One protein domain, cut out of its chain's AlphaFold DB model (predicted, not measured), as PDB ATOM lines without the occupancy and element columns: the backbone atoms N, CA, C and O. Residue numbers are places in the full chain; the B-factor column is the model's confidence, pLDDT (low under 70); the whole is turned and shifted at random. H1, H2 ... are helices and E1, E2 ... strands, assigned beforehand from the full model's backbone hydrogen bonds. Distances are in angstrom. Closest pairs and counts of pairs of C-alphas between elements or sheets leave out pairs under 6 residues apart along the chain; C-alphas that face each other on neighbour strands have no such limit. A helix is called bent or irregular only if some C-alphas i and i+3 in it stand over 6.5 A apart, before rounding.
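AT A GLANCE: This is residues 11 to 100 of the 110 residues of an uncharacterized protein of Scleroderma citrinum Foug A (UniProt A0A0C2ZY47). A curled sheet of two strand hairpins, E1 with E2 and E3 with E4, has the short helix H1 at one side, and the long helix H2 stands off from the sheet beyond H1, at the end of a long unnamed stretch. Residues 15 to 20, at the turn of the first hairpin, stick out, and so do residues 68 to 87, of which 78 to 87 belong to H2. The printed part has 90 residues, with two named helices and four named strands in the order E1, E2, H1, E3, E4, H2; the class is mixed, helices and strands. The sheet's order is E1, E2, E4, E3, all antiparallel. The whole is loose, with a radius of gyration of the C-alphas of 15.8 A, and spans 42 by 35 by 27 A.

IN THESE COORDINATES: Strand E1, residues 11 to 16, begins at C-alpha 11 (-27.051, -53.575, -69.144) and is 16.0 A long. Strand E2, residues 19 to 28, is 27.9 A long. Helix H1, residues 33 to 41, begins at C-alpha 33 (-20.092, -35.858, -74.889) and measures 12.1 A. Strand E3, residues 48 to 54, measures 16.5 A, and strand E4, residues 58 to 64, 19.9 A. Helix H2, residues 78 to 98, is 29.1 A long and ends at C-alpha 98 (-21.057, -18.920, -69.175). H2 has a kink of 31 degrees near residue 85 and is irregular: C-alphas 80 and 83 are 7.2 A apart.

HOW THE PARTS SIT: The sheet is strongly twisted, with E1 and E3 as its edge strands. In the hairpin E1 and E2, N 14 and O 21 are within hydrogen-bond range at 3.1 A. Between E2 and E4, N 26 and O 61 are 2.9 A apart. In the hairpin E3 and E4, N 52 and O 60 are 2.9 A apart. E2, H1 and E3 form a split strand-helix-strand unit, two strands running the same way with E4 between them in the sheet, and its crossover is right-handed. H1 only grazes the sheet, with residues 33 to 40. H1 and H2 only just touch, with 3 pairs of C-alphas within 8 A and residues 92 to 96 alone on the side of H2; the closest C-alphas, of Phe 38 and Phe 96, are 7.5 A apart. Their lines stand at a steep tilt of 65 degrees, opposite ways. H2 is not on the sheet. In H1 every O i to N i+4 pair is within hydrogen-bond range, in H2 15 of 17.

THE WHOLE: The two C-alphas farthest apart, of Thr 17 and Glu 83, are 44.6 A apart. The printed part has no cut. The link from E4 to H2, residues 65 to 77, is long. The mean pLDDT of the printed part is 83.2; residue 11, residues 13 to 19, residues 76 to 78 and residue 100 are under 70.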
ATOM      1  N   VAL A  11     -28.085 -53.409 -70.170       69.38
ATOM      2  CA  VAL A  11     -27.051 -53.575 -69.144       69.38
ATOM      3  C   VAL A  11     -26.128 -54.686 -69.602       69.38
ATOM      4  O   VAL A  11     -26.589 -55.775 -69.946       69.38
ATOM      5  N   ARG A  12     -24.824 -54.413 -69.611       72.75
ATOM      6  CA  ARG A  12     -23.816 -55.411 -69.956       72.75
ATOM      7  C   ARG A  12     -22.767 -55.463 -68.860       72.75
ATOM      8  O   ARG A  12     -22.316 -54.440 -68.352       72.75
ATOM      9  N   GLN A  13     -22.403 -56.676 -68.481       64.62
ATOM     10  CA  GLN A  13     -21.337 -56.931 -67.528       64.62
ATOM     11  C   GLN A  13     -20.026 -57.034 -68.302       64.62
ATOM     12  O   GLN A  13     -19.931 -57.809 -69.255       64.62
ATOM     13  N   TYR A  14     -19.026 -56.253 -67.904       60.12
ATOM     14  CA  TYR A  14     -17.675 -56.370 -68.440       60.12
ATOM     15  C   TYR A  14     -16.741 -56.876 -67.343       60.12
ATOM     16  O   TYR A  14     -16.866 -56.512 -66.169       60.12
ATOM     17  N   ARG A  15     -15.809 -57.745 -67.734       48.94
ATOM     18  CA  ARG A  15     -14.764 -58.271 -66.859       48.94
ATOM     19  C   ARG A  15     -13.448 -57.638 -67.280       48.94
ATOM     20  O   ARG A  15     -12.973 -57.891 -68.382       48.94
ATOM     21  N   GLN A  16     -12.875 -56.827 -66.404       52.19
ATOM     22  CA  GLN A  16     -11.538 -56.273 -66.578       52.19
ATOM     23  C   GLN A  16     -10.740 -56.661 -65.335       52.19
ATOM     24  O   GLN A  16     -11.147 -56.308 -64.233       52.19
ATOM     25  N   THR A  17      -9.682 -57.468 -65.513       56.66
ATOM     26  CA  THR A  17      -8.712 -57.887 -64.472       56.66
ATOM     27  C   THR A  17      -9.332 -58.104 -63.083       56.66
ATOM     28  O   THR A  17      -9.362 -57.200 -62.259       56.66
ATOM     29  N   ASN A  18      -9.855 -59.309 -62.828       56.97
ATOM     30  CA  ASN A  18     -10.444 -59.773 -61.555       56.97
ATOM     31  C   ASN A  18     -11.617 -58.969 -60.956       56.97
ATOM     32  O   ASN A  18     -12.259 -59.467 -60.034       56.97
ATOM     33  N   LEU A  19     -11.985 -57.813 -61.514       65.25
ATOM     34  CA  LEU A  19     -13.150 -57.038 -61.104       65.25
ATOM     35  C   LEU A  19     -14.244 -57.120 -62.168       65.25
ATOM     36  O   LEU A  19     -14.059 -56.849 -63.357       65.25
ATOM     37  N   THR A  20     -15.420 -57.524 -61.709       71.44
ATOM     38  CA  THR A  20     -16.640 -57.474 -62.504       71.44
ATOM     39  C   THR A  20     -17.248 -56.090 -62.338       71.44
ATOM     40  O   THR A  20     -17.665 -55.740 -61.235       71.44
ATOM     41  N   ARG A  21     -17.340 -55.309 -63.420       82.44
ATOM     42  CA  ARG A  21     -18.014 -54.005 -63.401       82.44
ATOM     43  C   ARG A  21     -19.245 -54.047 -64.297       82.44
ATOM     44  O   ARG A  21     -19.171 -54.407 -65.473       82.44
ATOM     45  N   MET A  22     -20.390 -53.678 -63.731       86.62
ATOM     46  CA  MET A  22     -21.601 -53.435 -64.507       86.62
ATOM     47  C   MET A  22     -21.557 -52.027 -65.088       86.62
ATOM     48  O   MET A  22     -21.208 -51.069 -64.395       86.62
ATOM     49  N   VAL A  23     -21.932 -51.911 -66.357       88.75
ATOM     50  CA  VAL A  23     -22.053 -50.628 -67.049       88.75
ATOM     51  C   VAL A  23     -23.396 -50.555 -67.760       88.75
ATOM     52  O   VAL A  23     -23.973 -51.565 -68.177       88.75
ATOM     53  N   LEU A  24     -23.898 -49.334 -67.893       88.81
ATOM     54  CA  LEU A  24     -25.072 -49.043 -68.693       88.81
ATOM     55  C   LEU A  24     -24.631 -48.712 -70.115       88.81
ATOM     56  O   LEU A  24     -23.852 -47.781 -70.316       88.81
ATOM     57  N   VAL A  25     -25.177 -49.428 -71.098       89.31
ATOM     58  CA  VAL A  25     -24.935 -49.143 -72.513       89.31
ATOM     59  C   VAL A  25     -26.175 -48.496 -73.125       89.31
ATOM     60  O   VAL A  25     -27.301 -48.982 -72.980       89.31
ATOM     61  N   LYS A  26     -25.970 -47.377 -73.820       89.88
ATOM     62  CA  LYS A  26     -27.023 -46.614 -74.496       89.88
ATOM     63  C   LYS A  26     -26.666 -46.413 -75.964       89.88
ATOM     64  O   LYS A  26     -25.550 -46.020 -76.277       89.88
ATOM     65  N   PHE A  27     -27.642 -46.607 -76.846       91.12
ATOM     66  CA  PHE A  27     -27.518 -46.286 -78.266       91.12
ATOM     67  C   PHE A  27     -28.393 -45.081 -78.602       91.12
ATOM     68  O   PHE A  27     -29.577 -45.054 -78.255       91.12
ATOM     69  N   VAL A  28     -27.822 -44.061 -79.245       90.56
ATOM     70  CA  VAL A  28     -28.532 -42.816 -79.592       90.56
ATOM     71  C   VAL A  28     -28.162 -42.310 -80.984       90.56
ATOM     72  O   VAL A  28     -27.125 -42.661 -81.526       90.56
ATOM     73  N   ARG A  29     -29.009 -41.451 -81.560       90.75
ATOM     74  CA  ARG A  29     -28.769 -40.802 -82.866       90.75
ATOM     75  C   ARG A  29     -27.988 -39.494 -82.772       90.75
ATOM     76  O   ARG A  29     -27.383 -39.068 -83.746       90.75
ATOM     77  N   ARG A  30     -28.068 -38.817 -81.628       89.19
ATOM     78  CA  ARG A  30     -27.402 -37.541 -81.349       89.19
ATOM     79  C   ARG A  30     -26.933 -37.560 -79.906       89.19
ATOM     80  O   ARG A  30     -27.700 -37.955 -79.025       89.19
ATOM     81  N   TYR A  31     -25.694 -37.150 -79.686       88.75
ATOM     82  CA  TYR A  31     -25.111 -37.027 -78.362       88.75
ATOM     83  C   TYR A  31     -24.047 -35.941 -78.353       88.75
ATOM     84  O   TYR A  31     -23.388 -35.726 -79.366       88.75
ATOM     85  N   PHE A  32     -23.880 -35.299 -77.203       88.75
ATOM     86  CA  PHE A  32     -22.900 -34.242 -76.985       88.75
ATOM     87  C   PHE A  32     -22.042 -34.642 -75.777       88.75
ATOM     88  O   PHE A  32     -22.453 -34.395 -74.636       88.75
ATOM     89  N   PRO A  33     -20.918 -35.353 -75.985       88.88
ATOM     90  CA  PRO A  33     -20.092 -35.858 -74.889       88.88
ATOM     91  C   PRO A  33     -19.493 -34.735 -74.031       88.88
ATOM     92  O   PRO A  33     -19.328 -34.920 -72.829       88.88
ATOM     93  N   GLU A  34     -19.248 -33.558 -74.603       87.19
ATOM     94  CA  GLU A  34     -18.727 -32.380 -73.906       87.19
ATOM     95  C   GLU A  34     -19.744 -31.844 -72.891       87.19
ATOM     96  O   GLU A  34     -19.420 -31.680 -71.711       87.19
ATOM     97  N   LEU A  35     -20.999 -31.657 -73.328       86.62
ATOM     98  CA  LEU A  35     -22.114 -31.268 -72.458       86.62
ATOM     99  C   LEU A  35     -22.333 -32.309 -71.360       86.62
ATOM    100  O   LEU A  35     -22.487 -31.966 -70.190       86.62
ATOM    101  N   HIS A  36     -22.306 -33.594 -71.719       89.94
ATOM    102  CA  HIS A  36     -22.427 -34.662 -70.735       89.94
ATOM    103  C   HIS A  36     -21.297 -34.613 -69.702       89.94
ATOM    104  O   HIS A  36     -21.557 -34.710 -68.507       89.94
ATOM    105  N   GLY A  37     -20.052 -34.427 -70.146       89.81
ATOM    106  CA  GLY A  37     -18.889 -34.309 -69.271       89.81
ATOM    107  C   GLY A  37     -18.987 -33.115 -68.323       89.81
ATOM    108  O   GLY A  37     -18.656 -33.240 -67.145       89.81
ATOM    109  N   PHE A  38     -19.495 -31.976 -68.799       88.38
ATOM    110  CA  PHE A  38     -19.782 -30.813 -67.959       88.38
ATOM    111  C   PHE A  38     -20.826 -31.129 -66.876       88.38
ATOM    112  O   PHE A  38     -20.600 -30.855 -65.694       88.38
ATOM    113  N   CYS A  39     -21.934 -31.767 -67.259       87.62
ATOM    114  CA  CYS A  39     -22.966 -32.193 -66.317       87.62
ATOM    115  C   CYS A  39     -22.426 -33.216 -65.306       87.62
ATOM    116  O   CYS A  39     -22.744 -33.122 -64.124       87.62
ATOM    117  N   ALA A  40     -21.583 -34.157 -65.741       91.00
ATOM    118  CA  ALA A  40     -20.997 -35.180 -64.879       91.00
ATOM    119  C   ALA A  40     -20.045 -34.580 -63.836       91.00
ATOM    120  O   ALA A  40     -20.172 -34.876 -62.651       91.00
ATOM    121  N   ARG A  41     -19.155 -33.660 -64.241       90.12
ATOM    122  CA  ARG A  41     -18.274 -32.928 -63.308       90.12
ATOM    123  C   ARG A  41     -19.047 -32.075 -62.302       90.12
ATOM    124  O   ARG A  41     -18.579 -31.868 -61.192       90.12
ATOM    125  N   SER A  42     -20.232 -31.612 -62.686       86.06
ATOM    126  CA  SER A  42     -21.130 -30.847 -61.816       86.06
ATOM    127  C   SER A  42     -22.037 -31.733 -60.947       86.06
ATOM    128  O   SER A  42     -22.898 -31.212 -60.247       86.06
ATOM    129  N   GLY A  43     -21.890 -33.063 -60.999       87.75
ATOM    130  CA  GLY A  43     -22.699 -34.008 -60.219       87.75
ATOM    131  C   GLY A  43     -24.129 -34.214 -60.732       87.75
ATOM    132  O   GLY A  43     -24.954 -34.797 -60.034       87.75
ATOM    133  N   HIS A  44     -24.443 -33.756 -61.946       86.31
ATOM    134  CA  HIS A  44     -25.783 -33.833 -62.544       86.31
ATOM    135  C   HIS A  44     -25.946 -34.970 -63.564       86.31
ATOM    136  O   HIS A  44     -27.051 -35.205 -64.053       86.31
ATOM    137  N   ALA A  45     -24.869 -35.679 -63.903       88.75
ATOM    138  CA  ALA A  45     -24.902 -36.843 -64.783       88.75
ATOM    139  C   ALA A  45     -23.929 -37.925 -64.301       88.75
ATOM    140  O   ALA A  45     -22.959 -37.640 -63.604       88.75
ATOM    141  N   LEU A  46     -24.180 -39.172 -64.697       91.00
ATOM    142  CA  LEU A  46     -23.254 -40.280 -64.450       91.00
ATOM    143  C   LEU A  46     -21.995 -40.129 -65.298       91.00
ATOM    144  O   LEU A  46     -22.059 -39.573 -66.395       91.00
ATOM    145  N   ALA A  47     -20.865 -40.664 -64.839       92.12
ATOM    146  CA  ALA A  47     -19.640 -40.601 -65.623       92.12
ATOM    147  C   ALA A  47     -19.800 -41.354 -66.957       92.12
ATOM    148  O   ALA A  47     -20.305 -42.483 -67.012       92.12
ATOM    149  N   LEU A  48     -19.372 -40.706 -68.044       92.31
ATOM    150  CA  LEU A  48     -19.262 -41.326 -69.360       92.31
ATOM    151  C   LEU A  48     -17.930 -42.071 -69.420       92.31
ATOM    152  O   LEU A  48     -16.873 -41.450 -69.372       92.31
ATOM    153  N   LEU A  49     -17.995 -43.396 -69.496       92.12
ATOM    154  CA  LEU A  49     -16.821 -44.267 -69.520       92.12
ATOM    155  C   LEU A  49     -16.285 -44.439 -70.943       92.12
ATOM    156  O   LEU A  49     -15.078 -44.517 -71.137       92.12
ATOM    157  N   ALA A  50     -17.181 -44.498 -71.932       91.69
ATOM    158  CA  ALA A  50     -16.812 -44.578 -73.340       91.69
ATOM    159  C   ALA A  50     -17.900 -43.990 -74.245       91.69
ATOM    160  O   ALA A  50     -19.092 -44.013 -73.914       91.69
ATOM    161  N   TYR A  51     -17.479 -43.509 -75.410       93.06
ATOM    162  CA  TYR A  51     -18.337 -42.991 -76.469       93.06
ATOM    163  C   TYR A  51     -17.745 -43.349 -77.825       93.06
ATOM    164  O   TYR A  51     -16.571 -43.086 -78.073       93.06
ATOM    165  N   GLU A  52     -18.563 -43.922 -78.702       93.31
ATOM    166  CA  GLU A  52     -18.123 -44.352 -80.024       93.31
ATOM    167  C   GLU A  52     -19.203 -44.095 -81.076       93.31
ATOM    168  O   GLU A  52     -20.394 -44.323 -80.846       93.31
ATOM    169  N   ARG A  53     -18.788 -43.619 -82.254       93.81
ATOM    170  CA  ARG A  53     -19.673 -43.472 -83.411       93.81
ATOM    171  C   ARG A  53     -19.809 -44.818 -84.112       93.81
ATOM    172  O   ARG A  53     -18.826 -45.405 -84.540       93.81
ATOM    173  N   LEU A  54     -21.045 -45.265 -84.280       93.00
ATOM    174  CA  LEU A  54     -21.393 -46.531 -84.910       93.00
ATOM    175  C   LEU A  54     -21.924 -46.315 -86.338       93.00
ATOM    176  O   LEU A  54     -22.408 -45.220 -86.673       93.00
ATOM    177  N   PRO A  55     -21.899 -47.362 -87.183       94.00
ATOM    178  CA  PRO A  55     -22.497 -47.321 -88.510       94.00
ATOM    179  C   PRO A  55     -23.958 -46.858 -88.508       94.00
ATOM    180  O   PRO A  55     -24.704 -46.993 -87.535       94.00
ATOM    181  N   GLY A  56     -24.370 -46.270 -89.630       92.75
ATOM    182  CA  GLY A  56     -25.730 -45.774 -89.818       92.75
ATOM    183  C   GLY A  56     -26.042 -44.466 -89.087       92.75
ATOM    184  O   GLY A  56     -27.183 -44.027 -89.157       92.75
ATOM    185  N   GLY A  57     -25.082 -43.819 -88.417       90.56
ATOM    186  CA  GLY A  57     -25.305 -42.559 -87.687       90.56
ATOM    187  C   GLY A  57     -25.814 -42.764 -86.260       90.56
ATOM    188  O   GLY A  57     -26.564 -41.939 -85.736       90.56
ATOM    189  N   TRP A  58     -25.457 -43.895 -85.659       92.88
ATOM    190  CA  TRP A  58     -25.684 -44.167 -84.247       92.88
ATOM    191  C   TRP A  58     -24.440 -43.834 -83.430       92.88
ATOM    192  O   TRP A  58     -23.335 -43.742 -83.954       92.88
ATOM    193  N   TYR A  59     -24.631 -43.695 -82.128       93.62
ATOM    194  CA  TYR A  59     -23.569 -43.578 -81.150       93.62
ATOM    195  C   TYR A  59     -23.802 -44.591 -80.040       93.62
ATOM    196  O   TYR A  59     -24.916 -44.681 -79.517       93.62
ATOM    197  N   GLY A  60     -22.758 -45.341 -79.706       92.81
ATOM    198  CA  GLY A  60     -22.685 -46.191 -78.529       92.81
ATOM    199  C   GLY A  60     -22.112 -45.402 -77.358       92.81
ATOM    200  O   GLY A  60     -21.117 -44.694 -77.492       92.81
ATOM    201  N   LEU A  61     -22.764 -45.506 -76.210       93.38
ATOM    202  CA  LEU A  61     -22.394 -44.823 -74.978       93.38
ATOM    203  C   LEU A  61     -22.279 -45.858 -73.879       93.38
ATOM    204  O   LEU A  61     -23.211 -46.637 -73.687       93.38
ATOM    205  N   THR A  62     -21.190 -45.813 -73.126       92.31
ATOM    206  CA  THR A  62     -21.023 -46.618 -71.919       92.31
ATOM    207  C   THR A  62     -20.913 -45.686 -70.728       92.31
ATOM    208  O   THR A  62     -20.081 -44.782 -70.716       92.31
ATOM    209  N   MET A  63     -21.764 -45.893 -69.734       92.38
ATOM    210  CA  MET A  63     -21.831 -45.096 -68.512       92.38
ATOM    211  C   MET A  63     -21.784 -46.009 -67.292       92.38
ATOM    212  O   MET A  63     -22.013 -47.218 -67.385       92.38
ATOM    213  N   GLU A  64     -21.523 -45.426 -66.130       90.44
ATOM    214  CA  GLU A  64     -21.641 -46.145 -64.865       90.44
ATOM    215  C   GLU A  64     -23.050 -46.713 -64.663       90.44
ATOM    216  O   GLU A  64     -24.054 -46.116 -65.058       90.44
ATOM    217  N   TYR A  65     -23.123 -47.894 -64.052       87.88
ATOM    218  CA  TYR A  65     -24.390 -48.514 -63.695       87.88
ATOM    219  C   TYR A  65     -24.771 -48.167 -62.254       87.88
ATOM    220  O   TYR A  65     -23.989 -48.381 -61.330       87.88
ATOM    221  N   VAL A  66     -26.000 -47.685 -62.058       86.44
ATOM    222  CA  VAL A  66     -26.571 -47.420 -60.732       86.44
ATOM    223  C   VAL A  66     -27.628 -48.477 -60.438       86.44
ATOM    224  O   VAL A  66     -28.736 -48.416 -60.970       86.44
ATOM    225  N   ALA A  67     -27.295 -49.438 -59.574       84.38
ATOM    226  CA  ALA A  67     -28.173 -50.566 -59.247       84.38
ATOM    227  C   ALA A  67     -29.515 -50.132 -58.632       84.38
ATOM    228  O   ALA A  67     -30.553 -50.719 -58.920       84.38
ATOM    229  N   ASN A  68     -29.502 -49.056 -57.841       83.62
ATOM    230  CA  ASN A  68     -30.671 -48.564 -57.109       83.62
ATOM    231  C   ASN A  68     -31.401 -47.421 -57.836       83.62
ATOM    232  O   ASN A  68     -32.127 -46.649 -57.209       83.62
ATOM    233  N   ALA A  69     -31.192 -47.265 -59.148       80.88
ATOM    234  CA  ALA A  69     -31.872 -46.230 -59.914       80.88
ATOM    235  C   ALA A  69     -33.384 -46.496 -59.966       80.88
ATOM    236  O   ALA A  69     -33.838 -47.568 -60.372       80.88
ATOM    237  N   VAL A  70     -34.179 -45.493 -59.595       77.81
ATOM    238  CA  VAL A  70     -35.642 -45.559 -59.657       77.81
ATOM    239  C   VAL A  70     -36.121 -44.754 -60.855       77.81
ATOM    240  O   VAL A  70     -35.681 -43.629 -61.084       77.81
ATOM    241  N   LEU A  71     -37.052 -45.323 -61.625       76.25
ATOM    242  CA  LEU A  71     -37.723 -44.579 -62.685       76.25
ATOM    243  C   LEU A  71     -38.423 -43.364 -62.081       76.25
ATOM    244  O   LEU A  71     -39.242 -43.513 -61.175       76.25
ATOM    245  N   VAL A  72     -38.154 -42.188 -62.646       73.44
ATOM    246  CA  VAL A  72     -38.784 -40.927 -62.235       73.44
ATOM    247  C   VAL A  72     -40.307 -41.091 -62.171       73.44
ATOM    248  O   VAL A  72     -40.910 -40.732 -61.171       73.44
ATOM    249  N   THR A  73     -40.920 -41.781 -63.139       72.38
ATOM    250  CA  THR A  73     -42.374 -42.043 -63.192       72.38
ATOM    251  C   THR A  73     -42.948 -42.818 -62.003       72.38
ATOM    252  O   THR A  73     -44.142 -42.714 -61.735       72.38
ATOM    253  N   LYS A  74     -42.135 -43.587 -61.269       74.38
ATOM    254  CA  LYS A  74     -42.570 -44.308 -60.061       74.38
ATOM    255  C   LYS A  74     -42.536 -43.430 -58.808       74.38
ATOM    256  O   LYS A  74     -43.012 -43.839 -57.750       74.38
ATOM    257  N   TYR A  75     -41.981 -42.225 -58.906       71.44
ATOM    258  CA  TYR A  75     -41.790 -41.341 -57.773       71.44
ATOM    259  C   TYR A  75     -43.043 -40.485 -57.532       71.44
ATOM    260  O   TYR A  75     -43.259 -39.454 -58.165       71.44
ATOM    261  N   ARG A  76     -43.878 -40.904 -56.570       68.19
ATOM    262  CA  ARG A  76     -45.179 -40.276 -56.238       68.19
ATOM    263  C   ARG A  76     -45.114 -38.787 -55.864       68.19
ATOM    264  O   ARG A  76     -46.147 -38.132 -55.827       68.19
ATOM    265  N   ARG A  77     -43.926 -38.248 -55.571       69.38
ATOM    266  CA  ARG A  77     -43.711 -36.849 -55.164       69.38
ATOM    267  C   ARG A  77     -43.013 -35.997 -56.228       69.38
ATOM    268  O   ARG A  77     -42.489 -34.951 -55.870       69.38
ATOM    269  N   ILE A  78     -42.995 -36.403 -57.506       68.94
ATOM    270  CA  ILE A  78     -42.394 -35.604 -58.599       68.94
ATOM    271  C   ILE A  78     -42.816 -34.135 -58.532       68.94
ATOM    272  O   ILE A  78     -41.957 -33.267 -58.623       68.94
ATOM    273  N   SER A  79     -44.104 -33.855 -58.317       71.19
ATOM    274  CA  SER A  79     -44.626 -32.484 -58.262       71.19
ATOM    275  C   SER A  79     -43.942 -31.622 -57.196       71.19
ATOM    276  O   SER A  79     -43.724 -30.440 -57.428       71.19
ATOM    277  N   LYS A  80     -43.524 -32.211 -56.067       77.06
ATOM    278  CA  LYS A  80     -42.805 -31.506 -54.994       77.06
ATOM    279  C   LYS A  80     -41.395 -31.078 -55.414       77.06
ATOM    280  O   LYS A  80     -40.903 -30.062 -54.941       77.06
ATOM    281  N   TYR A  81     -40.741 -31.865 -56.265       77.62
ATOM    282  CA  TYR A  81     -39.364 -31.616 -56.704       77.62
ATOM    283  C   TYR A  81     -39.293 -30.932 -58.069       77.62
ATOM    284  O   TYR A  81     -38.230 -30.453 -58.442       77.62
ATOM    285  N   PHE A  82     -40.407 -30.862 -58.799       80.81
ATOM    286  CA  PHE A  82     -40.448 -30.352 -60.165       80.81
ATOM    287  C   PHE A  82     -39.980 -28.897 -60.267       80.81
ATOM    288  O   PHE A  82     -39.109 -28.602 -61.083       80.81
ATOM    289  N   GLU A  83     -40.486 -28.008 -59.407       84.00
ATOM    290  CA  GLU A  83     -40.066 -26.599 -59.415       84.00
ATOM    291  C   GLU A  83     -38.588 -26.441 -59.050       84.00
ATOM    292  O   GLU A  83     -37.865 -25.685 -59.698       84.00
ATOM    293  N   GLN A  84     -38.099 -27.223 -58.083       85.75
ATOM    294  CA  GLN A  84     -36.681 -27.207 -57.727       85.75
ATOM    295  C   GLN A  84     -35.810 -27.705 -58.887       85.75
ATOM    296  O   GLN A  84     -34.838 -27.051 -59.249       85.75
ATOM    297  N   TRP A  85     -36.185 -28.813 -59.531       85.19
ATOM    298  CA  TRP A  85     -35.469 -29.341 -60.694       85.19
ATOM    299  C   TRP A  85     -35.456 -28.361 -61.860       85.19
ATOM    300  O   TRP A  85     -34.454 -28.267 -62.562       85.19
ATOM    301  N   LYS A  86     -36.543 -27.615 -62.067       86.06
ATOM    302  CA  LYS A  86     -36.614 -26.568 -63.087       86.06
ATOM    303  C   LYS A  86     -35.620 -25.442 -62.796       86.06
ATOM    304  O   LYS A  86     -34.879 -25.048 -63.695       86.06
ATOM    305  N   ILE A  87     -35.566 -24.967 -61.549       88.31
ATOM    306  CA  ILE A  87     -34.598 -23.948 -61.111       88.31
ATOM    307  C   ILE A  87     -33.163 -24.460 -61.282       88.31
ATOM    308  O   ILE A  87     -32.322 -23.765 -61.856       88.31
ATOM    309  N   ASP A  88     -32.888 -25.682 -60.831       87.06
ATOM    310  CA  ASP A  88     -31.559 -26.289 -60.907       87.06
ATOM    311  C   ASP A  88     -31.118 -26.491 -62.362       87.06
ATOM    312  O   ASP A  88     -29.977 -26.189 -62.712       87.06
ATOM    313  N   LEU A  89     -32.034 -26.925 -63.233       86.38
ATOM    314  CA  LEU A  89     -31.780 -27.086 -64.662       86.38
ATOM    315  C   LEU A  89     -31.482 -25.744 -65.335       86.38
ATOM    316  O   LEU A  89     -30.518 -25.649 -66.090       86.38
ATOM    317  N   HIS A  90     -32.263 -24.699 -65.049       87.62
ATOM    318  CA  HIS A  90     -31.997 -23.358 -65.575       87.62
ATOM    319  C   HIS A  90     -30.622 -22.847 -65.136       87.62
ATOM    320  O   HIS A  90     -29.861 -22.338 -65.957       87.62
ATOM    321  N   ARG A  91     -30.270 -23.036 -63.860       88.12
ATOM    322  CA  ARG A  91     -28.955 -22.655 -63.332       88.12
ATOM    323  C   ARG A  91     -27.827 -23.438 -64.002       88.12
ATOM    324  O   ARG A  91     -26.780 -22.866 -64.291       88.12
ATOM    325  N   LEU A  92     -28.024 -24.731 -64.251       86.38
ATOM    326  CA  LEU A  92     -27.033 -25.572 -64.917       86.38
ATOM    327  C   LEU A  92     -26.799 -25.139 -66.368       86.38
ATOM    328  O   LEU A  92     -25.651 -25.038 -66.795       86.38
ATOM    329  N   VAL A  93     -27.874 -24.851 -67.104       85.00
ATOM    330  CA  VAL A  93     -27.802 -24.355 -68.486       85.00
ATOM    331  C   VAL A  93     -27.114 -22.991 -68.542       85.00
ATOM    332  O   VAL A  93     -26.262 -22.788 -69.402       85.00
ATOM    333  N   ALA A  94     -27.407 -22.089 -67.600       87.00
ATOM    334  CA  ALA A  94     -26.716 -20.804 -67.503       87.00
ATOM    335  C   ALA A  94     -25.199 -20.989 -67.317       87.00
ATOM    336  O   ALA A  94     -24.425 -20.485 -68.120       87.00
ATOM    337  N   LYS A  95     -24.775 -21.825 -66.357       86.06
ATOM    338  CA  LYS A  95     -23.346 -22.131 -66.146       86.06
ATOM    339  C   LYS A  95     -22.675 -22.742 -67.376       86.06
ATOM    340  O   LYS A  95     -21.486 -22.534 -67.596       86.06
ATOM    341  N   PHE A  96     -23.410 -23.538 -68.150       79.69
ATOM    342  CA  PHE A  96     -22.895 -24.110 -69.391       79.69
ATOM    343  C   PHE A  96     -22.664 -23.030 -70.456       79.69
ATOM    344  O   PHE A  96     -21.625 -23.040 -71.117       79.69
ATOM    345  N   HIS A  97     -23.592 -22.077 -70.584       83.38
ATOM    346  CA  HIS A  97     -23.433 -20.924 -71.471       83.38
ATOM    347  C   HIS A  97     -22.279 -20.014 -71.030       83.38
ATOM    348  O   HIS A  97     -21.473 -19.627 -71.870       83.38
ATOM    349  N   ASP A  98     -22.144 -19.744 -69.729       83.38
ATOM    350  CA  ASP A  98     -21.057 -18.920 -69.175       83.38
ATOM    351  C   ASP A  98     -19.673 -19.542 -69.411       83.38
ATOM    352  O   ASP A  98     -18.678 -18.838 -69.564       83.38
ATOM    353  N   ALA A  99     -19.597 -20.874 -69.492       77.69
ATOM    354  CA  ALA A  99     -18.374 -21.602 -69.818       77.69
ATOM    355  C   ALA A  99     -17.991 -21.541 -71.317       77.69
ATOM    356  O   ALA A  99     -17.052 -22.224 -71.726       77.69
ATOM    357  N   GLY A 100     -18.701 -20.751 -72.136       67.62
ATOM    358  CA  GLY A 100     -18.372 -20.475 -73.540       67.62
ATOM    359  C   GLY A 100     -18.840 -21.533 -74.544       67.62
ATOM    360  O   GLY A 100     -18.458 -21.491 -75.714       67.62
TER     361      GLY A 100